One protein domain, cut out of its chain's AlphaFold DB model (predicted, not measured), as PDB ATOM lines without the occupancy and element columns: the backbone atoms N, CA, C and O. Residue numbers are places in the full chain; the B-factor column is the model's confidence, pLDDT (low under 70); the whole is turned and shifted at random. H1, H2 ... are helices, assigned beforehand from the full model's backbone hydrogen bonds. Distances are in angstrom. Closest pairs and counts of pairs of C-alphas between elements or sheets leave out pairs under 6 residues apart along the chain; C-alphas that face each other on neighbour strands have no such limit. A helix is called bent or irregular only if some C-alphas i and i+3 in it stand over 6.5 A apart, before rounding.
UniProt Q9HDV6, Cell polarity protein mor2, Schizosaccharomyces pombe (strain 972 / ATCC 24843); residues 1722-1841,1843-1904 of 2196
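AT A GLANCE: This is residues 1722 to 1841 and 1843 to 1904 of the 2196 residues of the protein "Cell polarity protein mor2" of Schizosaccharomyces pombe (strain 972 / ATCC 24843) (UniProt Q9HDV6). A bent helix, H2, stands inside a body of helices: H3, H4 and H5 wrap round one side of it, and H6 and H7 pack on another side. H8 and H9 cover H6 and H7 at the far end, making a four-helix bundle, up and down, each running against the one before; H1 lies loosely at the outside. The printed part has 182 residues with nine named helices, H1 to H9 in chain order, and no named strand: all helix. It is compact, with a radius of gyration of the C-alphas of 16.3 A, and rounded, spanning 43 by 35 by 35 A.

IN THESE COORDINATES: Find C-alpha 1747 at (-20.455, -18.637, -12.267), where H2, residues 1747 to 1766, begins. By its hydrogen bonds it was assigned as one helix, but it is bent, with C-alphas 1756 and 1759 6.9 A apart; its arms are H2a, 1747 to 1756, and H2b, 1759 to 1766, at a steep tilt of 48 degrees. Next come H3, 1775 to 1789, 21.3 A; H4, 1792 to 1802; H5, 1809 to 1823, 20.9 A; H6, 1825 to 1839; H7, 1845 to 1861, 25.7 A, with a kink of 27 degrees near 1855; and H8, 1867 to 1881, 21.4 A. H9, 1889 to 1898, ends at (-37.586, -31.917, 8.212). H1, 1722 to 1734, comes before them. Irregular are H1 (C-alphas 1722 and 1725 7.1 A apart), H6 (1827 and 1830, 8.6 A), H8 (1871 and 1874, 7.9 A) and, only just, H7 (1857 and 1860, 6.53 A).

HOW THE PARTS SIT: Look first at H2b and H7, which touch about perpendicular at 80 degrees, closest at C-alphas 1759 and 1850, 4.8 A. H2a touches H6, C-alphas 1755 and 1836 at 7.2 A, and touches residues 1782 to 1786 of H3 alone, C-alphas 1750 and 1786 at 6.8 A. H3 and H4 form a hairpin, C-alphas 1783 and 1795 at 5.4 A, as do H4 and H5, C-alphas 1797 and 1816 at 7.4 A. H6 touches H8, C-alphas 1837 and 1876 at 6.2 A; H7 touches H9, C-alphas 1856 and 1895 at 6.2 A. The hairpin H8 and H9 only just touches, with 3 pairs within 8 A, closest C-alphas 1880 and 1892 at 5.6 A. H1 is close to H3 but not clearly touching, C-alphas 1732 and 1778 at 6.8 A. Every O i to N i+4 pair is within hydrogen-bond range in H2a, H2b, H4, H5 and H9, against 8 of 9 in H1, 9 of 11 in H3, 7 of 11 in H6, 10 of 13 in H7 and 5 of 11 in H8, where 6 of 12 O i to N i+3 pairs are.

THE WHOLE: The two C-alphas farthest apart are those of Lys 1803 and Ser 1904, 45.6 A. Residue 1842 is not printed; C-alphas 1841 and 1843 are 6.5 A apart across the cut. The link H1 to H2 is long, 12 residues. Mean pLDDT of the printed part is 79.4; it is under 70 at 31 residues, among them 1865 to 1878 and 1897 to 1904.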
ATOM      1  N   ASN A1722     -11.985 -44.418  -5.421       86.21
ATOM      2  CA  ASN A1722     -10.827 -44.653  -6.301       86.21
ATOM      3  C   ASN A1722     -10.557 -43.446  -7.213       86.21
ATOM      4  O   ASN A1722      -9.423 -42.973  -7.316       86.21
ATOM      5  N   SER A1723     -11.599 -42.898  -7.847       87.39
ATOM      6  CA  SER A1723     -11.464 -41.714  -8.696       87.39
ATOM      7  C   SER A1723     -11.183 -40.420  -7.923       87.39
ATOM      8  O   SER A1723     -10.758 -39.447  -8.550       87.39
ATOM      9  N   PHE A1724     -11.384 -40.374  -6.597       88.37
ATOM     10  CA  PHE A1724     -11.322 -39.138  -5.804       88.37
ATOM     11  C   PHE A1724      -9.986 -38.401  -5.949       88.37
ATOM     12  O   PHE A1724      -9.976 -37.221  -6.288       88.37
ATOM     13  N   GLU A1725      -8.857 -39.075  -5.711       86.52
ATOM     14  CA  GLU A1725      -7.543 -38.419  -5.653       86.52
ATOM     15  C   GLU A1725      -7.101 -37.884  -7.021       86.52
ATOM     16  O   GLU A1725      -6.719 -36.718  -7.143       86.52
ATOM     17  N   ILE A1726      -7.208 -38.701  -8.074       87.85
ATOM     18  CA  ILE A1726      -6.822 -38.287  -9.427       87.85
ATOM     19  C   ILE A1726      -7.750 -37.184  -9.965       87.85
ATOM     20  O   ILE A1726      -7.276 -36.236 -10.592       87.85
ATOM     21  N   THR A1727      -9.047 -37.242  -9.639       90.47
ATOM     22  CA  THR A1727     -10.003 -36.169  -9.956       90.47
ATOM     23  C   THR A1727      -9.652 -34.892  -9.207       90.47
ATOM     24  O   THR A1727      -9.618 -33.830  -9.818       90.47
ATOM     25  N   MET A1728      -9.336 -34.974  -7.911       89.56
ATOM     26  CA  MET A1728      -8.967 -33.819  -7.091       89.56
ATOM     27  C   MET A1728      -7.704 -33.128  -7.615       89.56
ATOM     28  O   MET A1728      -7.680 -31.903  -7.733       89.56
ATOM     29  N   ASN A1729      -6.680 -33.906  -7.978       87.76
ATOM     30  CA  ASN A1729      -5.433 -33.394  -8.545       87.76
ATOM     31  C   ASN A1729      -5.658 -32.729  -9.912       87.76
ATOM     32  O   ASN A1729      -5.118 -31.651 -10.163       87.76
ATOM     33  N   PHE A1730      -6.507 -33.305 -10.773       89.82
ATOM     34  CA  PHE A1730      -6.841 -32.676 -12.052       89.82
ATOM     35  C   PHE A1730      -7.717 -31.428 -11.887       89.82
ATOM     36  O   PHE A1730      -7.460 -30.412 -12.524       89.82
ATOM     37  N   PHE A1731      -8.690 -31.452 -10.978       86.48
ATOM     38  CA  PHE A1731      -9.521 -30.295 -10.648       86.48
ATOM     39  C   PHE A1731      -8.666 -29.139 -10.097       86.48
ATOM     40  O   PHE A1731      -8.844 -27.993 -10.502       86.48
ATOM     41  N   LEU A1732      -7.674 -29.438  -9.247       87.76
ATOM     42  CA  LEU A1732      -6.687 -28.470  -8.757       87.76
ATOM     43  C   LEU A1732      -5.802 -27.882  -9.862       87.76
ATOM     44  O   LEU A1732      -5.438 -26.712  -9.750       87.76
ATOM     45  N   LEU A1733      -5.452 -28.655 -10.896       86.85
ATOM     46  CA  LEU A1733      -4.724 -28.168 -12.076       86.85
ATOM     47  C   LEU A1733      -5.621 -27.267 -12.937       86.85
ATOM     48  O   LEU A1733      -5.228 -26.156 -13.281       86.85
ATOM     49  N   LEU A1734      -6.860 -27.688 -13.213       86.92
ATOM     50  CA  LEU A1734      -7.832 -26.895 -13.973       86.92
ATOM     51  C   LEU A1734      -8.205 -25.566 -13.298       86.92
ATOM     52  O   LEU A1734      -8.722 -24.690 -13.980       86.92
ATOM     53  N   MET A1735      -7.946 -25.383 -11.999       86.36
ATOM     54  CA  MET A1735      -8.137 -24.102 -11.303       86.36
ATOM     55  C   MET A1735      -7.044 -23.055 -11.570       86.36
ATOM     56  O   MET A1735      -7.275 -21.891 -11.252       86.36
ATOM     57  N   ASP A1736      -5.883 -23.431 -12.121       83.45
ATOM     58  CA  ASP A1736      -4.847 -22.454 -12.503       83.45
ATOM     59  C   ASP A1736      -5.205 -21.741 -13.816       83.45
ATOM     60  O   ASP A1736      -5.002 -20.534 -13.941       83.45
ATOM     61  N   PHE A1737      -5.814 -22.475 -14.754       80.83
ATOM     62  CA  PHE A1737      -6.229 -21.971 -16.063       80.83
ATOM     63  C   PHE A1737      -7.274 -20.847 -15.955       80.83
ATOM     64  O   PHE A1737      -8.174 -20.866 -15.107       80.83
ATOM     65  N   LYS A1738      -7.218 -19.892 -16.884       78.05
ATOM     66  CA  LYS A1738      -8.262 -18.868 -17.081       78.05
ATOM     67  C   LYS A1738      -9.618 -19.459 -17.512       78.05
ATOM     68  O   LYS A1738      -9.763 -20.654 -17.767       78.05
ATOM     69  N   ASP A1739     -10.629 -18.593 -17.538       76.82
ATOM     70  CA  ASP A1739     -11.976 -18.888 -18.032       76.82
ATOM     71  C   ASP A1739     -11.984 -19.023 -19.566       76.82
ATOM     72  O   ASP A1739     -12.004 -18.032 -20.302       76.82
ATOM     73  N   ASN A1740     -11.961 -20.271 -20.036       79.28
ATOM     74  CA  ASN A1740     -11.870 -20.643 -21.448       79.28
ATOM     75  C   ASN A1740     -12.932 -21.715 -21.743       79.28
ATOM     76  O   ASN A1740     -13.114 -22.623 -20.929       79.28
ATOM     77  N   ASP A1741     -13.553 -21.696 -22.929       79.36
ATOM     78  CA  ASP A1741     -14.609 -22.655 -23.323       79.36
ATOM     79  C   ASP A1741     -14.189 -24.134 -23.166       79.36
ATOM     80  O   ASP A1741     -15.016 -25.005 -22.902       79.36
ATOM     81  N   LEU A1742     -12.885 -24.423 -23.266       83.12
ATOM     82  CA  LEU A1742     -12.297 -25.746 -23.047       83.12
ATOM     83  C   LEU A1742     -12.438 -26.233 -21.592       83.12
ATOM     84  O   LEU A1742     -12.815 -27.382 -21.362       83.12
ATOM     85  N   VAL A1743     -12.136 -25.374 -20.614       83.22
ATOM     86  CA  VAL A1743     -12.102 -25.709 -19.177       83.22
ATOM     87  C   VAL A1743     -13.476 -25.513 -18.532       83.22
ATOM     88  O   VAL A1743     -13.884 -26.312 -17.687       83.22
ATOM     89  N   GLY A1744     -14.201 -24.486 -18.969       80.55
ATOM     90  CA  GLY A1744     -15.470 -24.030 -18.413       80.55
ATOM     91  C   GLY A1744     -15.444 -22.525 -18.171       80.55
ATOM     92  O   GLY A1744     -14.389 -21.945 -17.919       80.55
ATOM     93  N   VAL A1745     -16.621 -21.904 -18.249       76.59
ATOM     94  CA  VAL A1745     -16.791 -20.450 -18.150       76.59
ATOM     95  C   VAL A1745     -17.938 -20.065 -17.217       76.59
ATOM     96  O   VAL A1745     -18.995 -20.698 -17.197       76.59
ATOM     97  N   GLY A1746     -17.749 -18.977 -16.476       78.50
ATOM     98  CA  GLY A1746     -18.791 -18.314 -15.699       78.50
ATOM     99  C   GLY A1746     -19.035 -18.874 -14.294       78.50
ATOM    100  O   GLY A1746     -18.309 -19.714 -13.766       78.50
ATOM    101  N   TYR A1747     -20.114 -18.392 -13.673       81.89
ATOM    102  CA  TYR A1747     -20.455 -18.637 -12.267       81.89
ATOM    103  C   TYR A1747     -20.512 -20.121 -11.866       81.89
ATOM    104  O   TYR A1747     -20.090 -20.464 -10.760       81.89
ATOM    105  N   LEU A1748     -20.949 -21.011 -12.765       81.27
ATOM    106  CA  LEU A1748     -20.997 -22.460 -12.525       81.27
ATOM    107  C   LEU A1748     -19.606 -23.071 -12.260       81.27
ATOM    108  O   LEU A1748     -19.493 -24.043 -11.507       81.27
ATOM    109  N   ARG A1749     -18.535 -22.476 -12.804       85.66
ATOM    110  CA  ARG A1749     -17.148 -22.886 -12.548       85.66
ATOM    111  C   ARG A1749     -16.748 -22.626 -11.095       85.66
ATOM    112  O   ARG A1749     -16.305 -23.550 -10.415       85.66
ATOM    113  N   ILE A1750     -16.968 -21.404 -10.599       84.78
ATOM    114  CA  ILE A1750     -16.700 -21.039  -9.196       84.78
ATOM    115  C   ILE A1750     -17.576 -21.869  -8.252       84.78
ATOM    116  O   ILE A1750     -17.075 -22.419  -7.270       84.78
ATOM    117  N   LEU A1751     -18.866 -22.003  -8.579       86.45
ATOM    118  CA  LEU A1751     -19.827 -22.789  -7.809       86.45
ATOM    119  C   LEU A1751     -19.358 -24.238  -7.637       86.45
ATOM    120  O   LEU A1751     -19.335 -24.747  -6.521       86.45
ATOM    121  N   SER A1752     -18.906 -24.875  -8.719       86.32
ATOM    122  CA  SER A1752     -18.368 -26.238  -8.685       86.32
ATOM    123  C   SER A1752     -17.170 -26.355  -7.734       86.32
ATOM    124  O   SER A1752     -17.133 -27.264  -6.905       86.32
ATOM    125  N   CYS A1753     -16.220 -25.411  -7.783       87.56
ATOM    126  CA  CYS A1753     -15.077 -25.393  -6.863       87.56
ATOM    127  C   CYS A1753     -15.517 -25.219  -5.396       87.56
ATOM    128  O   CYS A1753     -14.977 -25.865  -4.492       87.56
ATOM    129  N   LEU A1754     -16.511 -24.361  -5.146       87.97
ATOM    130  CA  LEU A1754     -17.030 -24.089  -3.805       87.97
ATOM    131  C   LEU A1754     -17.771 -25.303  -3.227       87.97
ATOM    132  O   LEU A1754     -17.585 -25.630  -2.058       87.97
ATOM    133  N   LEU A1755     -18.555 -26.012  -4.043       89.58
ATOM    134  CA  LEU A1755     -19.257 -27.227  -3.622       89.58
ATOM    135  C   LEU A1755     -18.286 -28.379  -3.326       89.58
ATOM    136  O   LEU A1755     -18.429 -29.017  -2.288       89.58
ATOM    137  N   VAL A1756     -17.273 -28.611  -4.173       87.99
ATOM    138  CA  VAL A1756     -16.246 -29.655  -3.953       87.99
ATOM    139  C   VAL A1756     -15.454 -29.413  -2.663       87.99
ATOM    140  O   VAL A1756     -15.163 -30.352  -1.923       87.99
ATOM    141  N   SER A1757     -15.128 -28.154  -2.354       87.30
ATOM    142  CA  SER A1757     -14.362 -27.816  -1.148       87.30
ATOM    143  C   SER A1757     -15.193 -27.689   0.127       87.30
ATOM    144  O   SER A1757     -14.635 -27.870   1.207       87.30
ATOM    145  N   LEU A1758     -16.503 -27.442   0.045       88.97
ATOM    146  CA  LEU A1758     -17.373 -27.252   1.213       88.97
ATOM    147  C   LEU A1758     -17.284 -28.399   2.245       88.97
ATOM    148  O   LEU A1758     -17.045 -28.103   3.418       88.97
ATOM    149  N   PRO A1759     -17.376 -29.692   1.866       89.70
ATOM    150  CA  PRO A1759     -17.203 -30.800   2.810       89.70
ATOM    151  C   PRO A1759     -15.809 -30.835   3.457       89.70
ATOM    152  O   PRO A1759     -15.689 -31.118   4.647       89.70
ATOM    153  N   ALA A1760     -14.753 -30.493   2.713       85.79
ATOM    154  CA  ALA A1760     -13.382 -30.429   3.228       85.79
ATOM    155  C   ALA A1760     -13.164 -29.235   4.175       85.79
ATOM    156  O   ALA A1760     -12.489 -29.371   5.201       85.79
ATOM    157  N   MET A1761     -13.782 -28.086   3.880       87.23
ATOM    158  CA  MET A1761     -13.805 -26.912   4.756       87.23
ATOM    159  C   MET A1761     -14.496 -27.227   6.085       87.23
ATOM    160  O   MET A1761     -13.957 -26.910   7.145       87.23
ATOM    161  N   VAL A1762     -15.657 -27.885   6.030       87.33
ATOM    162  CA  VAL A1762     -16.409 -28.364   7.198       87.33
ATOM    163  C   VAL A1762     -15.547 -29.339   8.012       87.33
ATOM    164  O   VAL A1762     -15.285 -29.081   9.189       87.33
ATOM    165  N   TYR A1763     -15.014 -30.398   7.394       85.79
ATOM    166  CA  TYR A1763     -14.230 -31.411   8.108       85.79
ATOM    167  C   TYR A1763     -12.984 -30.839   8.804       85.79
ATOM    168  O   TYR A1763     -12.793 -31.047  10.006       85.79
ATOM    169  N   THR A1764     -12.158 -30.075   8.082       82.52
ATOM    170  CA  THR A1764     -10.912 -29.504   8.629       82.52
ATOM    171  C   THR A1764     -11.149 -28.398   9.655       82.52
ATOM    172  O   THR A1764     -10.282 -28.169  10.500       82.52
ATOM    173  N   TYR A1765     -12.307 -27.728   9.640       82.02
ATOM    174  CA  TYR A1765     -12.679 -26.757  10.672       82.02
ATOM    175  C   TYR A1765     -13.058 -27.438  11.998       82.02
ATOM    176  O   TYR A1765     -12.749 -26.897  13.059       82.02
ATOM    177  N   GLU A1766     -13.678 -28.625  11.951       79.04
ATOM    178  CA  GLU A1766     -14.015 -29.428  13.139       79.04
ATOM    179  C   GLU A1766     -12.801 -30.214  13.672       79.04
ATOM    180  O   GLU A1766     -12.412 -30.030  14.826       79.04
ATOM    181  N   HIS A1767     -12.169 -31.049  12.841       75.26
ATOM    182  CA  HIS A1767     -11.177 -32.037  13.295       75.26
ATOM    183  C   HIS A1767      -9.727 -31.535  13.218       75.26
ATOM    184  O   HIS A1767      -8.896 -31.901  14.041       75.26
ATOM    185  N   SER A1768      -9.422 -30.638  12.272       66.42
ATOM    186  CA  SER A1768      -8.057 -30.156  11.966       66.42
ATOM    187  C   SER A1768      -7.040 -31.229  11.526       66.42
ATOM    188  O   SER A1768      -5.849 -30.927  11.459       66.42
ATOM    189  N   ASP A1769      -7.494 -32.438  11.180       68.70
ATOM    190  CA  ASP A1769      -6.667 -33.470  10.539       68.70
ATOM    191  C   ASP A1769      -6.249 -33.064   9.108       68.70
ATOM    192  O   ASP A1769      -6.984 -32.328   8.435       68.70
ATOM    193  N   PRO A1770      -5.105 -33.562   8.598       65.72
ATOM    194  CA  PRO A1770      -4.719 -33.383   7.203       65.72
ATOM    195  C   PRO A1770      -5.609 -34.207   6.257       65.72
ATOM    196  O   PRO A1770      -5.786 -35.410   6.441       65.72
ATOM    197  N   ILE A1771      -6.127 -33.559   5.211       71.41
ATOM    198  CA  ILE A1771      -6.768 -34.213   4.057       71.41
ATOM    199  C   ILE A1771      -5.684 -34.548   3.012       71.41
ATOM    200  O   ILE A1771      -4.592 -33.982   3.041       71.41
ATOM    201  N   THR A1772      -5.978 -35.462   2.082       73.94
ATOM    202  CA  THR A1772      -5.090 -35.882   0.978       73.94
ATOM    203  C   THR A1772      -4.604 -34.748   0.068       73.94
ATOM    204  O   THR A1772      -3.579 -34.903  -0.588       73.94
ATOM    205  N   PHE A1773      -5.296 -33.606   0.037       75.76
ATOM    206  CA  PHE A1773      -4.919 -32.420  -0.733       75.76
ATOM    207  C   PHE A1773      -4.771 -31.184   0.161       75.76
ATOM    208  O   PHE A1773      -5.436 -31.051   1.193       75.76
ATOM    209  N   ASP A1774      -3.937 -30.231  -0.265       79.16
ATOM    210  CA  ASP A1774      -3.776 -28.956   0.433       79.16
ATOM    211  C   ASP A1774      -4.995 -28.047   0.193       79.16
ATOM    212  O   ASP A1774      -5.076 -27.274  -0.768       79.16
ATOM    213  N   LEU A1775      -5.962 -28.136   1.106       82.13
ATOM    214  CA  LEU A1775      -7.143 -27.278   1.128       82.13
ATOM    215  C   LEU A1775      -6.784 -25.786   1.245       82.13
ATOM    216  O   LEU A1775      -7.541 -24.946   0.766       82.13
ATOM    217  N   SER A1776      -5.640 -25.424   1.839       82.18
ATOM    218  CA  SER A1776      -5.225 -24.020   1.899       82.18
ATOM    219  C   SER A1776      -4.858 -23.504   0.508       82.18
ATOM    220  O   SER A1776      -5.328 -22.431   0.130       82.18
ATOM    221  N   VAL A1777      -4.128 -24.287  -0.295       83.54
ATOM    222  CA  VAL A1777      -3.857 -23.977  -1.709       83.54
ATOM    223  C   VAL A1777      -5.163 -23.904  -2.498       83.54
ATOM    224  O   VAL A1777      -5.377 -22.922  -3.208       83.54
ATOM    225  N   PHE A1778      -6.072 -24.869  -2.320       87.21
ATOM    226  CA  PHE A1778      -7.381 -24.861  -2.988       87.21
ATOM    227  C   PHE A1778      -8.171 -23.572  -2.697       87.21
ATOM    228  O   PHE A1778      -8.643 -22.911  -3.621       87.21
ATOM    229  N   CYS A1779      -8.275 -23.165  -1.428       87.43
ATOM    230  CA  CYS A1779      -8.972 -21.940  -1.030       87.43
ATOM    231  C   CYS A1779      -8.326 -20.671  -1.608       87.43
ATOM    232  O   CYS A1779      -9.047 -19.751  -1.989       87.43
ATOM    233  N   HIS A1780      -6.991 -20.615  -1.711       88.19
ATOM    234  CA  HIS A1780      -6.307 -19.490  -2.359       88.19
ATOM    235  C   HIS A1780      -6.573 -19.460  -3.872       88.19
ATOM    236  O   HIS A1780      -6.908 -18.393  -4.383       88.19
ATOM    237  N   LYS A1781      -6.518 -20.608  -4.571       86.95
ATOM    238  CA  LYS A1781      -6.886 -20.695  -5.999       86.95
ATOM    239  C   LYS A1781      -8.341 -20.272  -6.238       86.95
ATOM    240  O   LYS A1781      -8.629 -19.527  -7.175       86.95
ATOM    241  N   LEU A1782      -9.259 -20.685  -5.360       86.96
ATOM    242  CA  LEU A1782     -10.672 -20.307  -5.439       86.96
ATOM    243  C   LEU A1782     -10.870 -18.803  -5.211       86.96
ATOM    244  O   LEU A1782     -11.606 -18.173  -5.964       86.96
ATOM    245  N   ALA A1783     -10.163 -18.203  -4.248       85.96
ATOM    246  CA  ALA A1783     -10.180 -16.755  -4.039       85.96
ATOM    247  C   ALA A1783      -9.607 -15.983  -5.245       85.96
ATOM    248  O   ALA A1783     -10.152 -14.943  -5.616       85.96
ATOM    249  N   THR A1784      -8.560 -16.494  -5.910       84.15
ATOM    250  CA  THR A1784      -8.052 -15.873  -7.146       84.15
ATOM    251  C   THR A1784      -9.036 -15.985  -8.311       84.15
ATOM    252  O   THR A1784      -9.216 -14.996  -9.019       84.15
ATOM    253  N   LEU A1785      -9.741 -17.112  -8.474       82.98
ATOM    254  CA  LEU A1785     -10.826 -17.238  -9.460       82.98
ATOM    255  C   LEU A1785     -11.994 -16.288  -9.140       82.98
ATOM    256  O   LEU A1785     -12.416 -15.529 -10.007       82.98
ATOM    257  N   ALA A1786     -12.454 -16.232  -7.885       84.01
ATOM    258  CA  ALA A1786     -13.508 -15.311  -7.442       84.01
ATOM    259  C   ALA A1786     -13.156 -13.834  -7.712       84.01
ATOM    260  O   ALA A1786     -14.020 -13.042  -8.097       84.01
ATOM    261  N   SER A1787     -11.873 -13.467  -7.594       82.89
ATOM    262  CA  SER A1787     -11.410 -12.101  -7.873       82.89
ATOM    263  C   SER A1787     -11.521 -11.692  -9.347       82.89
ATOM    264  O   SER A1787     -11.702 -10.510  -9.627       82.89
ATOM    265  N   GLN A1788     -11.517 -12.643 -10.289       79.87
ATOM    266  CA  GLN A1788     -11.753 -12.364 -11.716       79.87
ATOM    267  C   GLN A1788     -13.212 -11.952 -11.993       79.87
ATOM    268  O   GLN A1788     -13.483 -11.235 -12.955       79.87
ATOM    269  N   PHE A1789     -14.141 -12.346 -11.115       76.96
ATOM    270  CA  PHE A1789     -15.574 -12.047 -11.198       76.96
ATOM    271  C   PHE A1789     -16.017 -10.872 -10.307       76.96
ATOM    272  O   PHE A1789     -17.162 -10.436 -10.401       76.96
ATOM    273  N   ASN A1790     -15.111 -10.305  -9.502       79.13
ATOM    274  CA  ASN A1790     -15.395  -9.306  -8.459       79.13
ATOM    275  C   ASN A1790     -16.349  -9.810  -7.353       79.13
ATOM    276  O   ASN A1790     -17.114  -9.022  -6.793       79.13
ATOM    277  N   ASP A1791     -16.318 -11.107  -7.017       83.21
ATOM    278  CA  ASP A1791     -17.080 -11.625  -5.872       83.21
ATOM    279  C   ASP A1791     -16.322 -11.399  -4.549       83.21
ATOM    280  O   ASP A1791     -15.739 -12.307  -3.949       83.21
ATOM    281  N   ASP A1792     -16.334 -10.144  -4.097       83.22
ATOM    282  CA  ASP A1792     -15.759  -9.727  -2.814       83.22
ATOM    283  C   ASP A1792     -16.387 -10.472  -1.618       83.22
ATOM    284  O   ASP A1792     -15.719 -10.680  -0.604       83.22
ATOM    285  N   ALA A1793     -17.653 -10.901  -1.722       85.36
ATOM    286  CA  ALA A1793     -18.361 -11.596  -0.647       85.36
ATOM    287  C   ALA A1793     -17.833 -13.026  -0.456       85.36
ATOM    288  O   ALA A1793     -17.609 -13.460   0.676       85.36
ATOM    289  N   LEU A1794     -17.563 -13.735  -1.554       85.36
ATOM    290  CA  LEU A1794     -16.895 -15.033  -1.535       85.36
ATOM    291  C   LEU A1794     -15.454 -14.916  -1.032       85.36
ATOM    292  O   LEU A1794     -15.021 -15.728  -0.216       85.36
ATOM    293  N   ILE A1795     -14.718 -13.886  -1.460       84.62
ATOM    294  CA  ILE A1795     -13.346 -13.644  -0.991       84.62
ATOM    295  C   ILE A1795     -13.332 -13.360   0.520       84.62
ATOM    296  O   ILE A1795     -12.515 -13.945   1.231       84.62
ATOM    297  N   GLU A1796     -14.252 -12.540   1.044       88.07
ATOM    298  CA  GLU A1796     -14.382 -12.323   2.491       88.07
ATOM    299  C   GLU A1796     -14.771 -13.615   3.231       88.07
ATOM    300  O   GLU A1796     -14.222 -13.898   4.300       88.07
ATOM    301  N   LEU A1797     -15.654 -14.445   2.668       86.18
ATOM    302  CA  LEU A1797     -16.049 -15.728   3.256       86.18
ATOM    303  C   LEU A1797     -14.869 -16.714   3.344       86.18
ATOM    304  O   LEU A1797     -14.649 -17.321   4.395       86.18
ATOM    305  N   LEU A1798     -14.065 -16.828   2.285       86.88
ATOM    306  CA  LEU A1798     -12.855 -17.658   2.257       86.88
ATOM    307  C   LEU A1798     -11.773 -17.116   3.201       86.88
ATOM    308  O   LEU A1798     -11.153 -17.881   3.937       86.88
ATOM    309  N   ASP A1799     -11.562 -15.800   3.230       85.11
ATOM    310  CA  ASP A1799     -10.566 -15.154   4.089       85.11
ATOM    311  C   ASP A1799     -10.935 -15.248   5.580       85.11
ATOM    312  O   ASP A1799     -10.083 -15.503   6.436       85.11
ATOM    313  N   THR A1800     -12.220 -15.096   5.916       87.70
ATOM    314  CA  THR A1800     -12.728 -15.300   7.282       87.70
ATOM    315  C   THR A1800     -12.709 -16.774   7.690       87.70
ATOM    316  O   THR A1800     -12.421 -17.060   8.859       87.70
ATOM    317  N   TYR A1801     -12.914 -17.704   6.750       86.04
ATOM    318  CA  TYR A1801     -12.742 -19.142   6.958       86.04
ATOM    319  C   TYR A1801     -11.273 -19.506   7.235       86.04
ATOM    320  O   TYR A1801     -10.972 -20.081   8.283       86.04
ATOM    321  N   LEU A1802     -10.343 -19.099   6.362       83.30
ATOM    322  CA  LEU A1802      -8.902 -19.355   6.496       83.30
ATOM    323  C   LEU A1802      -8.323 -18.729   7.776       83.30
ATOM    324  O   LEU A1802      -7.487 -19.330   8.446       83.30
ATOM    325  N   LYS A1803      -8.823 -17.553   8.180       85.75
ATOM    326  CA  LYS A1803      -8.479 -16.901   9.459       85.75
ATOM    327  C   LYS A1803      -9.250 -17.470  10.666       85.75
ATOM    328  O   LYS A1803      -9.157 -16.900  11.752       85.75
ATOM    329  N   ARG A1804     -10.018 -18.557  10.483       81.79
ATOM    330  CA  ARG A1804     -10.874 -19.253  11.468       81.79
ATOM    331  C   ARG A1804     -11.728 -18.310  12.339       81.79
ATOM    332  O   ARG A1804     -11.852 -18.512  13.544       81.79
ATOM    333  N   LYS A1805     -12.329 -17.274  11.739       84.56
ATOM    334  CA  LYS A1805     -13.049 -16.196  12.458       84.56
ATOM    335  C   LYS A1805     -14.508 -16.492  12.828       84.56
ATOM    336  O   LYS A1805     -15.061 -15.771  13.659       84.56
ATOM    337  N   PHE A1806     -15.140 -17.494  12.216       82.61
ATOM    338  CA  PHE A1806     -16.515 -17.899  12.547       82.61
ATOM    339  C   PHE A1806     -16.627 -18.395  13.999       82.61
ATOM    340  O   PHE A1806     -15.641 -18.834  14.588       82.61
ATOM    341  N   ARG A1807     -17.819 -18.317  14.609       83.08
ATOM    342  CA  ARG A1807     -18.007 -18.702  16.026       83.08
ATOM    343  C   ARG A1807     -18.230 -20.197  16.232       83.08
ATOM    344  O   ARG A1807     -18.045 -20.697  17.336       83.08
ATOM    345  N   SER A1808     -18.704 -20.885  15.200       81.72
ATOM    346  CA  SER A1808     -18.908 -22.332  15.170       81.72
ATOM    347  C   SER A1808     -19.047 -22.803  13.724       81.72
ATOM    348  O   SER A1808     -19.300 -21.998  12.828       81.72
ATOM    349  N   ILE A1809     -18.977 -24.113  13.501       79.29
ATOM    350  CA  ILE A1809     -19.186 -24.694  12.172       79.29
ATOM    351  C   ILE A1809     -20.585 -24.400  11.601       79.29
ATOM    352  O   ILE A1809     -20.725 -24.188  10.404       79.29
ATOM    353  N   LYS A1810     -21.609 -24.268  12.459       81.35
ATOM    354  CA  LYS A1810     -22.969 -23.866  12.058       81.35
ATOM    355  C   LYS A1810     -23.098 -22.377  11.736       81.35
ATOM    356  O   LYS A1810     -23.984 -21.994  10.986       81.35
ATOM    357  N   ASP A1811     -22.228 -21.552  12.311       85.59
ATOM    358  CA  ASP A1811     -22.113 -20.119  12.013       85.59
ATOM    359  C   ASP A1811     -21.545 -19.957  10.591       85.59
ATOM    360  O   ASP A1811     -22.158 -19.311   9.746       85.59
ATOM    361  N   PHE A1812     -20.444 -20.666  10.295       86.80
ATOM    362  CA  PHE A1812     -19.869 -20.782   8.950       86.80
ATOM    363  C   PHE A1812     -20.879 -21.336   7.938       86.80
ATOM    364  O   PHE A1812     -21.195 -20.653   6.968       86.80
ATOM    365  N   LEU A1813     -21.448 -22.523   8.189       84.98
ATOM    366  CA  LEU A1813     -22.412 -23.161   7.286       84.98
ATOM    367  C   LEU A1813     -23.599 -22.252   6.965       84.98
ATOM    368  O   LEU A1813     -23.977 -22.161   5.804       84.98
ATOM    369  N   LYS A1814     -24.154 -21.528   7.945       86.30
ATOM    370  CA  LYS A1814     -25.259 -20.589   7.696       86.30
ATOM    371  C   LYS A1814     -24.851 -19.399   6.844       86.30
ATOM    372  O   LYS A1814     -25.637 -18.993   5.993       86.30
ATOM    373  N   HIS A1815     -23.647 -18.865   7.025       86.25
ATOM    374  CA  HIS A1815     -23.134 -17.818   6.146       86.25
ATOM    375  C   HIS A1815     -22.903 -18.338   4.718       86.25
ATOM    376  O   HIS A1815     -23.380 -17.709   3.775       86.25
ATOM    377  N   THR A1816     -22.285 -19.510   4.543       85.78
ATOM    378  CA  THR A1816     -22.022 -20.095   3.215       85.78
ATOM    379  C   THR A1816     -23.295 -20.535   2.497       85.78
ATOM    380  O   THR A1816     -23.457 -20.252   1.315       85.78
ATOM    381  N   VAL A1817     -24.244 -21.158   3.201       84.55
ATOM    382  CA  VAL A1817     -25.558 -21.523   2.652       84.55
ATOM    383  C   VAL A1817     -26.385 -20.275   2.327       84.55
ATOM    384  O   VAL A1817     -27.000 -20.227   1.267       84.55
ATOM    385  N   SER A1818     -26.360 -19.234   3.169       85.80
ATOM    386  CA  SER A1818     -27.033 -17.965   2.856       85.80
ATOM    387  C   SER A1818     -26.424 -17.267   1.638       85.80
ATOM    388  O   SER A1818     -27.169 -16.641   0.892       85.80
ATOM    389  N   TYR A1819     -25.106 -17.365   1.440       86.93
ATOM    390  CA  TYR A1819     -24.410 -16.853   0.258       86.93
ATOM    391  C   TYR A1819     -24.778 -17.665  -1.000       86.93
ATOM    392  O   TYR A1819     -25.212 -17.087  -1.993       86.93
ATOM    393  N   LEU A1820     -24.733 -19.004  -0.943       85.68
ATOM    394  CA  LEU A1820     -25.201 -19.869  -2.038       85.68
ATOM    395  C   LEU A1820     -26.651 -19.541  -2.429       85.68
ATOM    396  O   LEU A1820     -26.958 -19.388  -3.613       85.68
ATOM    397  N   TYR A1821     -27.524 -19.367  -1.433       83.65
ATOM    398  CA  TYR A1821     -28.929 -19.019  -1.628       83.65
ATOM    399  C   TYR A1821     -29.133 -17.612  -2.225       83.65
ATOM    400  O   TYR A1821     -30.062 -17.415  -3.003       83.65
ATOM    401  N   SER A1822     -28.286 -16.626  -1.901       85.29
ATOM    402  CA  SER A1822     -28.432 -15.261  -2.429       85.29
ATOM    403  C   SER A1822     -27.762 -15.015  -3.782       85.29
ATOM    404  O   SER A1822     -28.143 -14.055  -4.447       85.29
ATOM    405  N   TYR A1823     -26.774 -15.828  -4.177       81.59
ATOM    406  CA  TYR A1823     -25.983 -15.608  -5.400       81.59
ATOM    407  C   TYR A1823     -26.187 -16.653  -6.504       81.59
ATOM    408  O   TYR A1823     -26.057 -16.301  -7.672       81.59
ATOM    409  N   TYR A1824     -26.518 -17.909  -6.177       83.59
ATOM    410  CA  TYR A1824     -26.573 -18.993  -7.173       83.59
ATOM    411  C   TYR A1824     -27.931 -19.695  -7.285       83.59
ATOM    412  O   TYR A1824     -28.207 -20.307  -8.312       83.59
ATOM    413  N   PHE A1825     -28.796 -19.622  -6.270       80.82
ATOM    414  CA  PHE A1825     -30.057 -20.381  -6.253       80.82
ATOM    415  C   PHE A1825     -31.113 -19.938  -7.278       80.82
ATOM    416  O   PHE A1825     -32.021 -20.715  -7.555       80.82
ATOM    417  N   GLU A1826     -31.044 -18.734  -7.854       76.08
ATOM    418  CA  GLU A1826     -32.018 -18.345  -8.893       76.08
ATOM    419  C   GLU A1826     -31.767 -19.078 -10.228       76.08
ATOM    420  O   GLU A1826     -32.727 -19.402 -10.929       76.08
ATOM    421  N   ASP A1827     -30.504 -19.420 -10.526       79.11
ATOM    422  CA  ASP A1827     -30.082 -20.070 -11.778       79.11
ATOM    423  C   ASP A1827     -29.659 -21.549 -11.616       79.11
ATOM    424  O   ASP A1827     -29.834 -22.326 -12.552       79.11
ATOM    425  N   TYR A1828     -29.119 -21.949 -10.452       82.54
ATOM    426  CA  TYR A1828     -28.429 -23.239 -10.232       82.54
ATOM    427  C   TYR A1828     -28.951 -24.046  -9.020       82.54
ATOM    428  O   TYR A1828     -28.242 -24.884  -8.456       82.54
ATOM    429  N   GLU A1829     -30.180 -23.777  -8.561       80.96
ATOM    430  CA  GLU A1829     -30.796 -24.423  -7.385       80.96
ATOM    431  C   GLU A1829     -30.780 -25.962  -7.445       80.96
ATOM    432  O   GLU A1829     -30.550 -26.615  -6.423       80.96
ATOM    433  N   LEU A1830     -31.015 -26.561  -8.618       78.00
ATOM    434  CA  LEU A1830     -31.008 -28.018  -8.744       78.00
ATOM    435  C   LEU A1830     -29.579 -28.557  -8.790       78.00
ATOM    436  O   LEU A1830     -29.288 -29.510  -8.075       78.00
ATOM    437  N   GLU A1831     -28.694 -27.932  -9.564       80.57
ATOM    438  CA  GLU A1831     -27.293 -28.311  -9.754       80.57
ATOM    439  C   GLU A1831     -26.534 -28.367  -8.420       80.57
ATOM    440  O   GLU A1831     -25.771 -29.306  -8.177       80.57
ATOM    441  N   ILE A1832     -26.790 -27.408  -7.520       83.60
ATOM    442  CA  ILE A1832     -26.246 -27.387  -6.153       83.60
ATOM    443  C   ILE A1832     -26.700 -28.619  -5.370       83.60
ATOM    444  O   ILE A1832     -25.879 -29.368  -4.833       83.60
ATOM    445  N   VAL A1833     -28.015 -28.832  -5.307       82.82
ATOM    446  CA  VAL A1833     -28.623 -29.907  -4.516       82.82
ATOM    447  C   VAL A1833     -28.197 -31.266  -5.052       82.82
ATOM    448  O   VAL A1833     -27.790 -32.127  -4.275       82.82
ATOM    449  N   SER A1834     -28.215 -31.439  -6.374       77.96
ATOM    450  CA  SER A1834     -27.847 -32.683  -7.033       77.96
ATOM    451  C   SER A1834     -26.367 -33.012  -6.858       77.96
ATOM    452  O   SER A1834     -26.051 -34.167  -6.587       77.96
ATOM    453  N   THR A1835     -25.472 -32.017  -6.932       81.16
ATOM    454  CA  THR A1835     -24.025 -32.184  -6.691       81.16
ATOM    455  C   THR A1835     -23.743 -32.602  -5.247       81.16
ATOM    456  O   THR A1835     -22.958 -33.518  -5.005       81.16
ATOM    457  N   LEU A1836     -24.426 -31.996  -4.273       84.97
ATOM    458  CA  LEU A1836     -24.250 -32.353  -2.866       84.97
ATOM    459  C   LEU A1836     -24.863 -33.725  -2.533       84.97
ATOM    460  O   LEU A1836     -24.223 -34.520  -1.853       84.97
ATOM    461  N   THR A1837     -26.044 -34.086  -3.052       82.48
ATOM    462  CA  THR A1837     -26.573 -35.454  -2.854       82.48
ATOM    463  C   THR A1837     -25.755 -36.521  -3.583       82.48
ATOM    464  O   THR A1837     -25.664 -37.653  -3.119       82.48
ATOM    465  N   MET A1838     -25.119 -36.160  -4.699       79.78
ATOM    466  CA  MET A1838     -24.208 -37.009  -5.467       79.78
ATOM    467  C   MET A1838     -22.956 -37.391  -4.657       79.78
ATOM    468  O   MET A1838     -22.561 -38.558  -4.681       79.78
ATOM    469  N   PHE A1839     -22.385 -36.455  -3.890       86.23
ATOM    470  CA  PHE A1839     -21.236 -36.701  -3.006       86.23
ATOM    471  C   PHE A1839     -21.522 -37.702  -1.870       86.23
ATOM    472  O   PHE A1839     -20.592 -38.332  -1.372       86.23
ATOM    473  N   LEU A1840     -22.789 -37.915  -1.483       83.59
ATOM    474  CA  LEU A1840     -23.152 -38.892  -0.442       83.59
ATOM    475  C   LEU A1840     -22.854 -40.348  -0.836       83.59
ATOM    476  O   LEU A1840     -22.693 -41.192   0.049       83.59
ATOM    477  N   SER A1841     -22.771 -40.647  -2.138       77.46
ATOM    478  CA  SER A1841     -22.432 -41.992  -2.630       77.46
ATOM    479  C   SER A1841     -21.014 -42.406  -2.228       77.46
ATOM    480  O   SER A1841     -20.792 -43.579  -1.946       77.46
ATOM    481  N   ASN A1843     -17.641 -43.374  -0.345       79.95
ATOM    482  CA  ASN A1843     -17.369 -44.100   0.897       79.95
ATOM    483  C   ASN A1843     -16.417 -43.394   1.872       79.95
ATOM    484  O   ASN A1843     -16.334 -43.817   3.027       79.95
ATOM    485  N   LEU A1844     -15.764 -42.298   1.472       82.46
ATOM    486  CA  LEU A1844     -14.992 -41.447   2.378       82.46
ATOM    487  C   LEU A1844     -15.888 -40.908   3.505       82.46
ATOM    488  O   LEU A1844     -16.656 -39.958   3.339       82.46
ATOM    489  N   THR A1845     -15.762 -41.515   4.685       81.38
ATOM    490  CA  THR A1845     -16.626 -41.291   5.857       81.38
ATOM    491  C   THR A1845     -16.674 -39.831   6.308       81.38
ATOM    492  O   THR A1845     -17.728 -39.357   6.740       81.38
ATOM    493  N   TRP A1846     -15.557 -39.109   6.166       85.20
ATOM    494  CA  TRP A1846     -15.452 -37.676   6.436       85.20
ATOM    495  C   TRP A1846     -16.239 -36.840   5.416       85.20
ATOM    496  O   TRP A1846     -17.035 -35.985   5.801       85.20
ATOM    497  N   PHE A1847     -16.079 -37.133   4.122       86.35
ATOM    498  CA  PHE A1847     -16.692 -36.404   3.010       86.35
ATOM    499  C   PHE A1847     -18.215 -36.589   3.021       86.35
ATOM    500  O   PHE A1847     -18.963 -35.610   2.971       86.35
ATOM    501  N   ARG A1848     -18.674 -37.834   3.217       85.91
ATOM    502  CA  ARG A1848     -20.088 -38.197   3.391       85.91
ATOM    503  C   ARG A1848     -20.719 -37.484   4.595       85.91
ATOM    504  O   ARG A1848     -21.752 -36.839   4.426       85.91
ATOM    505  N   LYS A1849     -20.093 -37.528   5.784       84.29
ATOM    506  CA  LYS A1849     -20.613 -36.851   6.994       84.29
ATOM    507  C   LYS A1849     -20.705 -35.335   6.793       84.29
ATOM    508  O   LYS A1849     -21.769 -34.755   6.974       84.29
ATOM    509  N   SER A1850     -19.613 -34.693   6.377       86.08
ATOM    510  CA  SER A1850     -19.587 -33.238   6.200       86.08
ATOM    511  C   SER A1850     -20.562 -32.755   5.122       86.08
ATOM    512  O   SER A1850     -21.134 -31.678   5.263       86.08
ATOM    513  N   THR A1851     -20.831 -33.565   4.095       88.75
ATOM    514  CA  THR A1851     -21.877 -33.284   3.098       88.75
ATOM    515  C   THR A1851     -23.288 -33.327   3.702       88.75
ATOM    516  O   THR A1851     -24.103 -32.458   3.388       88.75
ATOM    517  N   LEU A1852     -23.589 -34.266   4.611       86.65
ATOM    518  CA  LEU A1852     -24.873 -34.297   5.333       86.65
ATOM    519  C   LEU A1852     -25.082 -33.034   6.185       86.65
ATOM    520  O   LEU A1852     -26.184 -32.488   6.191       86.65
ATOM    521  N   ASP A1853     -24.038 -32.534   6.853       86.11
ATOM    522  CA  ASP A1853     -24.106 -31.286   7.629       86.11
ATOM    523  C   ASP A1853     -24.378 -30.052   6.743       86.11
ATOM    524  O   ASP A1853     -25.155 -29.178   7.137       86.11
ATOM    525  N   VAL A1854     -23.820 -29.995   5.523       87.15
ATOM    526  CA  VAL A1854     -24.145 -28.949   4.528       87.15
ATOM    527  C   VAL A1854     -25.609 -29.050   4.094       87.15
ATOM    528  O   VAL A1854     -26.343 -28.062   4.152       87.15
ATOM    529  N   LEU A1855     -26.060 -30.248   3.705       86.35
ATOM    530  CA  LEU A1855     -27.442 -30.495   3.278       86.35
ATOM    531  C   LEU A1855     -28.461 -30.154   4.379       86.35
ATOM    532  O   LEU A1855     -29.569 -29.721   4.070       86.35
ATOM    533  N   LYS A1856     -28.083 -30.279   5.656       84.12
ATOM    534  CA  LYS A1856     -28.957 -30.032   6.812       84.12
ATOM    535  C   LYS A1856     -29.306 -28.570   7.061       84.12
ATOM    536  O   LYS A1856     -30.416 -28.287   7.500       84.12
ATOM    537  N   GLU A1857     -28.390 -27.648   6.783       84.75
ATOM    538  CA  GLU A1857     -28.696 -26.212   6.834       84.75
ATOM    539  C   GLU A1857     -29.268 -25.711   5.482       84.75
ATOM    540  O   GLU A1857     -29.912 -24.664   5.448       84.75
ATOM    541  N   LEU A1858     -29.099 -26.474   4.387       84.66
ATOM    542  CA  LEU A1858     -29.606 -26.161   3.040       84.66
ATOM    543  C   LEU A1858     -31.079 -26.559   2.817       84.66
ATOM    544  O   LEU A1858     -31.874 -25.752   2.339       84.66
ATOM    545  N   PHE A1859     -31.459 -27.796   3.159       83.32
ATOM    546  CA  PHE A1859     -32.791 -28.363   2.895       83.32
ATOM    547  C   PHE A1859     -33.976 -27.533   3.429       83.32
ATOM    548  O   PHE A1859     -34.967 -27.424   2.706       83.32
ATOM    549  N   PRO A1860     -33.908 -26.890   4.613       79.63
ATOM    550  CA  PRO A1860     -34.989 -26.032   5.110       79.63
ATOM    551  C   PRO A1860     -35.258 -24.761   4.285       79.63
ATOM    552  O   PRO A1860     -36.252 -24.083   4.540       79.63
ATOM    553  N   LEU A1861     -34.385 -24.410   3.331       78.35
ATOM    554  CA  LEU A1861     -34.554 -23.262   2.428       78.35
ATOM    555  C   LEU A1861     -35.182 -23.642   1.076       78.35
ATOM    556  O   LEU A1861     -35.525 -22.756   0.293       78.35
ATOM    557  N   ILE A1862     -35.323 -24.939   0.787       75.93
ATOM    558  CA  ILE A1862     -35.760 -25.446  -0.516       75.93
ATOM    559  C   ILE A1862     -37.274 -25.665  -0.529       75.93
ATOM    560  O   ILE A1862     -37.818 -26.446   0.253       75.93
ATOM    561  N   ASP A1863     -37.960 -25.039  -1.489       75.29
ATOM    562  CA  ASP A1863     -39.351 -25.374  -1.797       75.29
ATOM    563  C   ASP A1863     -39.421 -26.571  -2.757       75.29
ATOM    564  O   ASP A1863     -39.480 -26.431  -3.982       75.29
ATOM    565  N   PHE A1864     -39.457 -27.773  -2.178       70.88
ATOM    566  CA  PHE A1864     -39.618 -29.032  -2.907       70.88
ATOM    567  C   PHE A1864     -40.975 -29.173  -3.637       70.88
ATOM    568  O   PHE A1864     -41.180 -30.169  -4.327       70.88
ATOM    569  N   GLN A1865     -41.897 -28.202  -3.535       65.03
ATOM    570  CA  GLN A1865     -43.129 -28.159  -4.339       65.03
ATOM    571  C   GLN A1865     -42.917 -27.532  -5.731       65.03
ATOM    572  O   GLN A1865     -43.809 -27.609  -6.581       65.03
ATOM    573  N   LYS A1866     -41.747 -26.934  -6.009       69.15
ATOM    574  CA  LYS A1866     -41.385 -26.470  -7.360       69.15
ATOM    575  C   LYS A1866     -41.378 -27.659  -8.340       69.15
ATOM    576  O   LYS A1866     -40.722 -28.661  -8.061       69.15
ATOM    577  N   PRO A1867     -41.989 -27.552  -9.540       63.46
ATOM    578  CA  PRO A1867     -42.091 -28.677 -10.480       63.46
ATOM    579  C   PRO A1867     -40.740 -29.167 -11.033       63.46
ATOM    580  O   PRO A1867     -40.639 -30.290 -11.511       63.46
ATOM    581  N   ILE A1868     -39.682 -28.361 -10.903       65.72
ATOM    582  CA  ILE A1868     -38.294 -28.757 -11.193       65.72
ATOM    583  C   ILE A1868     -37.916 -30.012 -10.373       65.72
ATOM    584  O   ILE A1868     -37.286 -30.938 -10.883       65.72
ATOM    585  N   TYR A1869     -38.392 -30.086  -9.123       66.40
ATOM    586  CA  TYR A1869     -38.208 -31.231  -8.236       66.40
ATOM    587  C   TYR A1869     -39.234 -32.353  -8.430       66.40
ATOM    588  O   TYR A1869     -38.954 -33.470  -8.008       66.40
ATOM    589  N   SER A1870     -40.385 -32.136  -9.082       57.97
ATOM    590  CA  SER A1870     -41.327 -33.247  -9.326       57.97
ATOM    591  C   SER A1870     -40.814 -34.255 -10.359       57.97
ATOM    592  O   SER A1870     -41.237 -35.404 -10.325       57.97
ATOM    593  N   GLU A1871     -39.886 -33.850 -11.230       56.00
ATOM    594  CA  GLU A1871     -39.218 -34.734 -12.202       56.00
ATOM    595  C   GLU A1871     -37.925 -35.373 -11.649       56.00
ATOM    596  O   GLU A1871     -37.504 -36.421 -12.127       56.00
ATOM    597  N   HIS A1872     -37.299 -34.767 -10.631       58.30
ATOM    598  CA  HIS A1872     -35.958 -35.148 -10.141       58.30
ATOM    599  C   HIS A1872     -35.920 -35.572  -8.662       58.30
ATOM    600  O   HIS A1872     -34.882 -36.011  -8.162       58.30
ATOM    601  N   GLY A1873     -37.039 -35.458  -7.943       59.78
ATOM    602  CA  GLY A1873     -37.108 -35.620  -6.490       59.78
ATOM    603  C   GLY A1873     -36.667 -36.998  -6.006       59.78
ATOM    604  O   GLY A1873     -35.946 -37.089  -5.015       59.78
ATOM    605  N   LEU A1874     -37.001 -38.069  -6.735       58.76
ATOM    606  CA  LEU A1874     -36.559 -39.417  -6.374       58.76
ATOM    607  C   LEU A1874     -35.032 -39.588  -6.513       58.76
ATOM    608  O   LEU A1874     -34.432 -40.327  -5.735       58.76
ATOM    609  N   GLY A1875     -34.380 -38.840  -7.412       62.01
ATOM    610  CA  GLY A1875     -32.917 -38.779  -7.533       62.01
ATOM    611  C   GLY A1875     -32.228 -38.078  -6.354       62.01
ATOM    612  O   GLY A1875     -31.149 -38.497  -5.949       62.01
ATOM    613  N   ILE A1876     -32.881 -37.076  -5.754       66.54
ATOM    614  CA  ILE A1876     -32.423 -36.369  -4.539       66.54
ATOM    615  C   ILE A1876     -32.658 -37.236  -3.286       66.54
ATOM    616  O   ILE A1876     -31.816 -37.302  -2.392       66.54
ATOM    617  N   VAL A1877     -33.794 -37.941  -3.233       67.75
ATOM    618  CA  VAL A1877     -34.192 -38.841  -2.135       67.75
ATOM    619  C   VAL A1877     -33.352 -40.125  -2.103       67.75
ATOM    620  O   VAL A1877     -32.984 -40.600  -1.029       67.75
ATOM    621  N   SER A1878     -33.033 -40.698  -3.265       68.66
ATOM    622  CA  SER A1878     -32.403 -42.019  -3.402       68.66
ATOM    623  C   SER A1878     -31.079 -42.178  -2.620       68.66
ATOM    624  O   SER A1878     -30.965 -43.151  -1.870       68.66
ATOM    625  N   PRO A1879     -30.090 -41.261  -2.708       72.06
ATOM    626  CA  PRO A1879     -28.870 -41.338  -1.900       72.06
ATOM    627  C   PRO A1879     -29.141 -41.315  -0.389       72.06
ATOM    628  O   PRO A1879     -28.506 -42.059   0.353       72.06
ATOM    629  N   LEU A1880     -30.118 -40.522   0.068       73.55
ATOM    630  CA  LEU A1880     -30.483 -40.425   1.486       73.55
ATOM    631  C   LEU A1880     -31.152 -41.706   2.004       73.55
ATOM    632  O   LEU A1880     -30.843 -42.144   3.111       73.55
ATOM    633  N   LEU A1881     -32.004 -42.354   1.201       69.28
ATOM    634  CA  LEU A1881     -32.595 -43.651   1.562       69.28
ATOM    635  C   LEU A1881     -31.534 -44.751   1.707       69.28
ATOM    636  O   LEU A1881     -31.615 -45.556   2.633       69.28
ATOM    637  N   ARG A1882     -30.497 -44.759   0.860       67.80
ATOM    638  CA  ARG A1882     -29.385 -45.727   0.961       67.80
ATOM    639  C   ARG A1882     -28.519 -45.549   2.211       67.80
ATOM    640  O   ARG A1882     -27.776 -46.463   2.552       67.80
ATOM    641  N   LEU A1883     -28.632 -44.423   2.919       72.35
ATOM    642  CA  LEU A1883     -27.964 -44.215   4.205       72.35
ATOM    643  C   LEU A1883     -28.764 -44.768   5.400       72.35
ATOM    644  O   LEU A1883     -28.175 -44.943   6.465       72.35
ATOM    645  N   LEU A1884     -30.049 -45.113   5.235       67.87
ATOM    646  CA  LEU A1884     -30.880 -45.732   6.282       67.87
ATOM    647  C   LEU A1884     -30.369 -47.097   6.809       67.87
ATOM    648  O   LEU A1884     -30.473 -47.318   8.012       67.87
ATOM    649  N   PRO A1885     -29.780 -48.003   6.001       63.72
ATOM    650  CA  PRO A1885     -29.114 -49.208   6.516       63.72
ATOM    651  C   PRO A1885     -27.685 -48.967   7.052       63.72
ATOM    652  O   PRO A1885     -26.986 -49.930   7.366       63.72
ATOM    653  N   THR A1886     -27.210 -47.718   7.135       68.22
ATOM    654  CA  THR A1886     -25.830 -47.375   7.546       68.22
ATOM    655  C   THR A1886     -25.789 -46.644   8.893       68.22
ATOM    656  O   THR A1886     -26.810 -46.180   9.395       68.22
ATOM    657  N   GLY A1887     -24.597 -46.452   9.472       69.28
ATOM    658  CA  GLY A1887     -24.437 -45.685  10.720       69.28
ATOM    659  C   GLY A1887     -24.958 -44.235  10.665       69.28
ATOM    660  O   GLY A1887     -25.307 -43.678  11.702       69.28
ATOM    661  N   TYR A1888     -25.079 -43.654   9.467       75.97
ATOM    662  CA  TYR A1888     -25.571 -42.290   9.223       75.97
ATOM    663  C   TYR A1888     -27.106 -42.166   9.251       75.97
ATOM    664  O   TYR A1888     -27.662 -41.087   9.038       75.97
ATOM    665  N   ALA A1889     -27.828 -43.262   9.491       70.54
ATOM    666  CA  ALA A1889     -29.272 -43.327   9.297       70.54
ATOM    667  C   ALA A1889     -30.082 -42.334  10.149       70.54
ATOM    668  O   ALA A1889     -31.087 -41.814   9.679       70.54
ATOM    669  N   MET A1890     -29.642 -42.004  11.368       75.00
ATOM    670  CA  MET A1890     -30.304 -40.984  12.204       75.00
ATOM    671  C   MET A1890     -30.150 -39.562  11.638       75.00
ATOM    672  O   MET A1890     -31.026 -38.715  11.822       75.00
ATOM    673  N   GLU A1891     -29.054 -39.296  10.928       75.18
ATOM    674  CA  GLU A1891     -28.782 -38.013  10.280       75.18
ATOM    675  C   GLU A1891     -29.576 -37.920   8.970       75.18
ATOM    676  O   GLU A1891     -30.294 -36.940   8.765       75.18
ATOM    677  N   ALA A1892     -29.570 -38.986   8.161       74.51
ATOM    678  CA  ALA A1892     -30.399 -39.114   6.961       74.51
ATOM    679  C   ALA A1892     -31.909 -39.042   7.269       74.51
ATOM    680  O   ALA A1892     -32.630 -38.298   6.605       74.51
ATOM    681  N   LEU A1893     -32.387 -39.720   8.323       71.14
ATOM    682  CA  LEU A1893     -33.766 -39.591   8.808       71.14
ATOM    683  C   LEU A1893     -34.095 -38.146   9.181       71.14
ATOM    684  O   LEU A1893     -35.159 -37.672   8.809       71.14
ATOM    685  N   SER A1894     -33.193 -37.427   9.861       73.74
ATOM    686  CA  SER A1894     -33.459 -36.031  10.237       73.74
ATOM    687  C   SER A1894     -33.591 -35.087   9.035       73.74
ATOM    688  O   SER A1894     -34.349 -34.126   9.102       73.74
ATOM    689  N   LEU A1895     -32.909 -35.376   7.920       73.27
ATOM    690  CA  LEU A1895     -33.122 -34.659   6.658       73.27
ATOM    691  C   LEU A1895     -34.503 -34.994   6.077       73.27
ATOM    692  O   LEU A1895     -35.265 -34.091   5.748       73.27
ATOM    693  N   LEU A1896     -34.841 -36.286   6.012       70.48
ATOM    694  CA  LEU A1896     -36.096 -36.794   5.445       70.48
ATOM    695  C   LEU A1896     -37.351 -36.469   6.284       70.48
ATOM    696  O   LEU A1896     -38.458 -36.538   5.753       70.48
ATOM    697  N   THR A1897     -37.218 -36.137   7.575       66.48
ATOM    698  CA  THR A1897     -38.341 -35.663   8.407       66.48
ATOM    699  C   THR A1897     -38.573 -34.164   8.307       66.48
ATOM    700  O   THR A1897     -39.723 -33.730   8.392       66.48
ATOM    701  N   ASP A1898     -37.506 -33.377   8.155       62.10
ATOM    702  CA  ASP A1898     -37.586 -31.917   8.212       62.10
ATOM    703  C   ASP A1898     -37.944 -31.309   6.840       62.10
ATOM    704  O   ASP A1898     -38.574 -30.249   6.795       62.10
ATOM    705  N   SER A1899     -37.639 -31.989   5.722       57.12
ATOM    706  CA  SER A1899     -38.131 -31.625   4.385       57.12
ATOM    707  C   SER A1899     -39.252 -32.551   3.886       57.12
ATOM    708  O   SER A1899     -39.083 -33.755   3.694       57.12
ATOM    709  N   VAL A1900     -40.431 -31.975   3.613       54.50
ATOM    710  CA  VAL A1900     -41.597 -32.711   3.081       54.50
ATOM    711  C   VAL A1900     -41.431 -32.943   1.573       54.50
ATOM    712  O   VAL A1900     -42.030 -32.264   0.738       54.50
ATOM    713  N   LEU A1901     -40.583 -33.911   1.232       55.98
ATOM    714  CA  LEU A1901     -40.288 -34.344  -0.134       55.98
ATOM    715  C   LEU A1901     -41.506 -35.051  -0.757       55.98
ATOM    716  O   LEU A1901     -41.742 -36.243  -0.558       55.98
ATOM    717  N   HIS A1902     -42.309 -34.294  -1.511       55.29
ATOM    718  CA  HIS A1902     -43.564 -34.755  -2.115       55.29
ATOM    719  C   HIS A1902     -43.340 -35.627  -3.367       55.29
ATOM    720  O   HIS A1902     -43.596 -35.223  -4.503       55.29
ATOM    721  N   VAL A1903     -42.905 -36.870  -3.148       55.12
ATOM    722  CA  VAL A1903     -42.842 -37.919  -4.176       55.12
ATOM    723  C   VAL A1903     -44.260 -38.208  -4.683       55.12
ATOM    724  O   VAL A1903     -45.075 -38.809  -3.984       55.12
ATOM    725  N   SER A1904     -44.576 -37.687  -5.872       48.29
ATOM    726  CA  SER A1904     -45.961 -37.521  -6.345       48.29
ATOM    727  C   SER A1904     -46.387 -38.513  -7.432       48.29
ATOM    728  O   SER A1904     -47.586 -38.687  -7.651       48.29
TER     729      SER A1904